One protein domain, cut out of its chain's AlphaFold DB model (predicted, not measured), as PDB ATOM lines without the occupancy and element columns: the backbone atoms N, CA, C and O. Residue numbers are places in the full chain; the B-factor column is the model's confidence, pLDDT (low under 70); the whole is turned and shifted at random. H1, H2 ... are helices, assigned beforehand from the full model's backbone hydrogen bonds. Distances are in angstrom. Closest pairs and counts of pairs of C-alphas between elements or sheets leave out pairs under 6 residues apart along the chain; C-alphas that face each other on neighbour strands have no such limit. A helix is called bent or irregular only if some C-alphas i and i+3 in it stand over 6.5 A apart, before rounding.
ATOM      1  N   GLN A   7     -28.588  -6.509   0.598       78.94
ATOM      2  CA  GLN A   7     -28.054  -6.454  -0.762       78.94
ATOM      3  C   GLN A   7     -28.839  -5.479  -1.658       78.94
ATOM      4  O   GLN A   7     -28.251  -4.781  -2.477       78.94
ATOM      5  N   ILE A   8     -30.156  -5.369  -1.460       77.88
ATOM      6  CA  ILE A   8     -31.042  -4.498  -2.248       77.88
ATOM      7  C   ILE A   8     -30.985  -3.057  -1.728       77.88
ATOM      8  O   ILE A   8     -31.055  -2.106  -2.506       77.88
ATOM      9  N   ARG A   9     -30.798  -2.863  -0.415       79.69
ATOM     10  CA  ARG A   9     -30.729  -1.519   0.192       79.69
ATOM     11  C   ARG A   9     -29.603  -0.672  -0.393       79.69
ATOM     12  O   ARG A   9     -29.829   0.502  -0.673       79.69
ATOM     13  N   GLY A  10     -28.426  -1.267  -0.597       81.56
ATOM     14  CA  GLY A  10     -27.281  -0.576  -1.198       81.56
ATOM     15  C   GLY A  10     -27.558  -0.127  -2.635       81.56
ATOM     16  O   GLY A  10     -27.271   1.014  -2.992       81.56
ATOM     17  N   MET A  11     -28.199  -0.985  -3.431       82.12
ATOM     18  CA  MET A  11     -28.548  -0.688  -4.825       82.12
ATOM     19  C   MET A  11     -29.605   0.419  -4.927       82.12
ATOM     20  O   MET A  11     -29.459   1.349  -5.717       82.12
ATOM     21  N   VAL A  12     -30.638   0.376  -4.079       80.31
ATOM     22  CA  VAL A  12     -31.688   1.408  -4.035       80.31
ATOM     23  C   VAL A  12     -31.122   2.754  -3.571       80.31
ATOM     24  O   VAL A  12     -31.477   3.794  -4.125       80.31
ATOM     25  N   ALA A  13     -30.216   2.749  -2.587       80.81
ATOM     26  CA  ALA A  13     -29.573   3.964  -2.089       80.81
ATOM     27  C   ALA A  13     -28.686   4.639  -3.151       80.81
ATOM     28  O   ALA A  13     -28.675   5.867  -3.245       80.81
ATOM     29  N   ALA A  14     -27.996   3.855  -3.989       82.12
ATOM     30  CA  ALA A  14     -27.152   4.374  -5.068       82.12
ATOM     31  C   ALA A  14     -27.948   5.138  -6.144       82.12
ATOM     32  O   ALA A  14     -27.440   6.100  -6.717       82.12
ATOM     33  N   ILE A  15     -29.208   4.755  -6.373       82.31
ATOM     34  CA  ILE A  15     -30.093   5.359  -7.384       82.31
ATOM     35  C   ILE A  15     -30.699   6.694  -6.904       82.31
ATOM     36  O   ILE A  15     -31.258   7.435  -7.708       82.31
ATOM     37  N   LYS A  16     -30.554   7.043  -5.613       86.19
ATOM     38  CA  LYS A  16     -31.005   8.317  -5.009       86.19
ATOM     39  C   LYS A  16     -32.421   8.738  -5.463       86.19
ATOM     40  O   LYS A  16     -32.581   9.779  -6.105       86.19
ATOM     41  N   PRO A  17     -33.468   7.949  -5.161       81.25
ATOM     42  CA  PRO A  17     -34.827   8.259  -5.592       81.25
ATOM     43  C   PRO A  17     -35.294   9.631  -5.098       81.25
ATOM     44  O   PRO A  17     -35.232   9.933  -3.910       81.25
ATOM     45  N   SER A  18     -35.840  10.429  -6.017       85.50
ATOM     46  CA  SER A  18     -36.341  11.777  -5.726       85.50
ATOM     47  C   SER A  18     -37.634  11.791  -4.899       85.50
ATOM     48  O   SER A  18     -38.036  12.841  -4.413       85.50
ATOM     49  N   THR A  19     -38.322  10.651  -4.772       87.81
ATOM     50  CA  THR A  19     -39.584  10.510  -4.031       87.81
ATOM     51  C   THR A  19     -39.705   9.128  -3.390       87.81
ATOM     52  O   THR A  19     -39.157   8.143  -3.887       87.81
ATOM     53  N   ILE A  20     -40.484   9.034  -2.304       83.31
ATOM     54  CA  ILE A  20     -40.732   7.770  -1.587       83.31
ATOM     55  C   ILE A  20     -41.369   6.727  -2.516       83.31
ATOM     56  O   ILE A  20     -40.962   5.571  -2.504       83.31
ATOM     57  N   GLN A  21     -42.306   7.132  -3.380       82.31
ATOM     58  CA  GLN A  21     -42.945   6.233  -4.352       82.31
ATOM     59  C   GLN A  21     -41.932   5.607  -5.321       82.31
ATOM     60  O   GLN A  21     -41.972   4.401  -5.551       82.31
ATOM     61  N   LYS A  22     -40.961   6.389  -5.817       81.19
ATOM     62  CA  LYS A  22     -39.867   5.853  -6.642       81.19
ATOM     63  C   LYS A  22     -38.996   4.886  -5.845       81.19
ATOM     64  O   LYS A  22     -38.643   3.829  -6.350       81.19
ATOM     65  N   ALA A  23     -38.703   5.204  -4.584       80.38
ATOM     66  CA  ALA A  23     -37.924   4.333  -3.707       80.38
ATOM     67  C   ALA A  23     -38.597   2.969  -3.451       80.38
ATOM     68  O   ALA A  23     -37.902   1.982  -3.223       80.38
ATOM     69  N   VAL A  24     -39.932   2.908  -3.514       85.75
ATOM     70  CA  VAL A  24     -40.722   1.672  -3.383       85.75
ATOM     71  C   VAL A  24     -40.754   0.863  -4.685       85.75
ATOM     72  O   VAL A  24     -40.773  -0.361  -4.629       85.75
ATOM     73  N   GLN A  25     -40.716   1.519  -5.848       83.81
ATOM     74  CA  GLN A  25     -40.771   0.856  -7.161       83.81
ATOM     75  C   GLN A  25     -39.402   0.345  -7.647       83.81
ATOM     76  O   GLN A  25     -39.343  -0.678  -8.323       83.81
ATOM     77  N   ILE A  26     -38.301   1.011  -7.274       84.75
ATOM     78  CA  ILE A  26     -36.931   0.646  -7.688       84.75
ATOM     79  C   ILE A  26     -36.551  -0.810  -7.357       84.75
ATOM     80  O   ILE A  26     -35.976  -1.467  -8.220       84.75
ATOM     81  N   PRO A  27     -36.839  -1.358  -6.161       83.00
ATOM     82  CA  PRO A  27     -36.550  -2.760  -5.875       83.00
ATOM     83  C   PRO A  27     -37.170  -3.728  -6.891       83.00
ATOM     84  O   PRO A  27     -36.491  -4.658  -7.309       83.00
ATOM     85  N   GLY A  28     -38.422  -3.482  -7.303       82.62
ATOM     86  CA  GLY A  28     -39.139  -4.324  -8.265       82.62
ATOM     87  C   GLY A  28     -38.535  -4.252  -9.665       82.62
ATOM     88  O   GLY A  28     -38.244  -5.275 -10.272       82.62
ATOM     89  N   THR A  29     -38.217  -3.048 -10.146       80.31
ATOM     90  CA  THR A  29     -37.598  -2.896 -11.473       80.31
ATOM     91  C   THR A  29     -36.181  -3.469 -11.531       80.31
ATOM     92  O   THR A  29     -35.760  -3.967 -12.575       80.31
ATOM     93  N   LEU A  30     -35.443  -3.438 -10.415       77.50
ATOM     94  CA  LEU A  30     -34.139  -4.090 -10.296       77.50
ATOM     95  C   LEU A  30     -34.260  -5.618 -10.336       77.50
ATOM     96  O   LEU A  30     -33.419  -6.263 -10.960       77.50
ATOM     97  N   THR A  31     -35.296  -6.199  -9.719       76.00
ATOM     98  CA  THR A  31     -35.544  -7.646  -9.799       76.00
ATOM     99  C   THR A  31     -36.032  -8.071 -11.177       76.00
ATOM    100  O   THR A  31     -35.529  -9.064 -11.688       76.00
ATOM    101  N   ASP A  32     -36.905  -7.293 -11.822       74.81
ATOM    102  CA  ASP A  32     -37.412  -7.589 -13.168       74.81
ATOM    103  C   ASP A  32     -36.286  -7.529 -14.211       74.81
ATOM    104  O   ASP A  32     -36.162  -8.404 -15.068       74.81
ATOM    105  N   LYS A  33     -35.401  -6.528 -14.099       72.31
ATOM    106  CA  LYS A  33     -34.217  -6.399 -14.956       72.31
ATOM    107  C   LYS A  33     -33.229  -7.543 -14.727       72.31
ATOM    108  O   LYS A  33     -32.758  -8.136 -15.692       72.31
ATOM    109  N   ALA A  34     -32.963  -7.895 -13.468       66.75
ATOM    110  CA  ALA A  34     -32.119  -9.040 -13.145       66.75
ATOM    111  C   ALA A  34     -32.738 -10.353 -13.648       66.75
ATOM    112  O   ALA A  34     -32.017 -11.203 -14.150       66.75
ATOM    113  N   GLN A  35     -34.059 -10.532 -13.573       65.19
ATOM    114  CA  GLN A  35     -34.745 -11.704 -14.124       65.19
ATOM    115  C   GLN A  35     -34.690 -11.753 -15.654       65.19
ATOM    116  O   GLN A  35     -34.504 -12.838 -16.197       65.19
ATOM    117  N   GLY A  36     -34.779 -10.614 -16.346       58.62
ATOM    118  CA  GLY A  36     -34.563 -10.529 -17.795       58.62
ATOM    119  C   GLY A  36     -33.134 -10.906 -18.200       58.62
ATOM    120  O   GLY A  36     -32.939 -11.751 -19.070       58.62
ATOM    121  N   GLU A  37     -32.132 -10.375 -17.496       57.53
ATOM    122  CA  GLU A  37     -30.714 -10.688 -17.727       57.53
ATOM    123  C   GLU A  37     -30.368 -12.140 -17.337       57.53
ATOM    124  O   GLU A  37     -29.577 -12.807 -18.007       57.53
ATOM    125  N   MET A  38     -30.978 -12.680 -16.276       53.22
ATOM    126  CA  MET A  38     -30.881 -14.097 -15.909       53.22
ATOM    127  C   MET A  38     -31.628 -14.994 -16.901       53.22
ATOM    128  O   MET A  38     -31.181 -16.112 -17.128       53.22
ATOM    129  N   GLY A  39     -32.716 -14.527 -17.516       50.88
ATOM    130  CA  GLY A  39     -33.445 -15.226 -18.579       50.88
ATOM    131  C   GLY A  39     -32.625 -15.341 -19.867       50.88
ATOM    132  O   GLY A  39     -32.536 -16.425 -20.442       50.88
ATOM    133  N   GLU A  40     -31.931 -14.269 -20.259       50.75
ATOM    134  CA  GLU A  40     -30.985 -14.282 -21.385       50.75
ATOM    135  C   GLU A  40     -29.738 -15.138 -21.099       50.75
ATOM    136  O   GLU A  40     -29.232 -15.832 -21.983       50.75
ATOM    137  N   ASN A  41     -29.251 -15.165 -19.852       47.56
ATOM    138  CA  ASN A  41     -28.131 -16.028 -19.468       47.56
ATOM    139  C   ASN A  41     -28.539 -17.500 -19.257       47.56
ATOM    140  O   ASN A  41     -27.735 -18.391 -19.533       47.56
ATOM    141  N   LEU A  42     -29.776 -17.794 -18.843       45.81
ATOM    142  CA  LEU A  42     -30.294 -19.165 -18.743       45.81
ATOM    143  C   LEU A  42     -30.518 -19.784 -20.134       45.81
ATOM    144  O   LEU A  42     -30.283 -20.982 -20.302       45.81
ATOM    145  N   ALA A  43     -30.832 -18.965 -21.146       46.66
ATOM    146  CA  ALA A  43     -30.783 -19.369 -22.554       46.66
ATOM    147  C   ALA A  43     -29.354 -19.722 -23.025       46.66
ATOM    148  O   ALA A  43     -29.181 -20.562 -23.900       46.66
ATOM    149  N   ARG A  44     -28.306 -19.153 -22.409       51.97
ATOM    150  CA  ARG A  44     -26.899 -19.488 -22.714       51.97
ATOM    151  C   ARG A  44     -26.319 -20.642 -21.897       51.97
ATOM    152  O   ARG A  44     -25.372 -21.277 -22.355       51.97
ATOM    153  N   ILE A  45     -26.827 -20.903 -20.692       54.56
ATOM    154  CA  ILE A  45     -26.246 -21.892 -19.765       54.56
ATOM    155  C   ILE A  45     -27.024 -23.226 -19.772       54.56
ATOM    156  O   ILE A  45     -26.487 -24.248 -19.344       54.56
ATOM    157  N   GLY A  46     -28.248 -23.267 -20.312       47.03
ATOM    158  CA  GLY A  46     -29.128 -24.440 -20.207       47.03
ATOM    159  C   GLY A  46     -29.453 -25.197 -21.492       47.03
ATOM    160  O   GLY A  46     -29.778 -26.382 -21.417       47.03
ATOM    161  N   THR A  47     -29.355 -24.584 -22.669       47.91
ATOM    162  CA  THR A  47     -29.664 -25.272 -23.923       47.91
ATOM    163  C   THR A  47     -28.441 -25.230 -24.823       47.91
ATOM    164  O   THR A  47     -28.020 -24.199 -25.335       47.91
TER     165      THR A  47
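Overview. This is residues 7 to 47 of the 167 residues of an uncharacterized protein of Tanacetum cinerariifolium (UniProt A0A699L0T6). What is the main picture? One long helix, H2, makes the length of a rod, and the short helix H1 folds back over its first part at a steep slant, while residues 32 to 47 stick out bare. What is it made of? The printed part has 41 residues with two named helices, H1 then H2, and no named strand; the class is all helix. How compact is it? It is only just loose, close to extended, with a radius of gyration of the C-alphas of 13.1 A and spans of 42 by 16 by 11 A.

Along the chain. Where is H2? It holds residues 20 to 45, 37.7 A from first to last C-alpha, from (-40.732, 7.770, -1.587) to (-26.246, -21.892, -19.765). It is irregular, but only just: C-alphas 24 and 27 are 6.6 A apart. Where is H1? It holds residues 7 to 14, 11.7 A long, beginning at C-alpha 7 at (-28.054, -6.454, -0.762).

Arrangement. How does H1 stand to H2? They touch, H2 with residues 23 to 27 alone; the closest C-alphas, of Val 12 and Ile 26, are 6.4 A apart. They run opposite ways at a steep tilt of 59 degrees. Are the backbones within hydrogen-bond range? O i to N i+4 pairs are in 20 of 22 for H2 and 3 of 4 for H1.

Size, cuts and confidence. How large is it? The C-alphas farthest apart, of Thr 19 and Thr 47, are 42.1 A apart. Is it continuous? The printed part has no cut, and the link from H1 to H2 is tight. Where is confidence low? Residues 34 to 47 have pLDDT under 70.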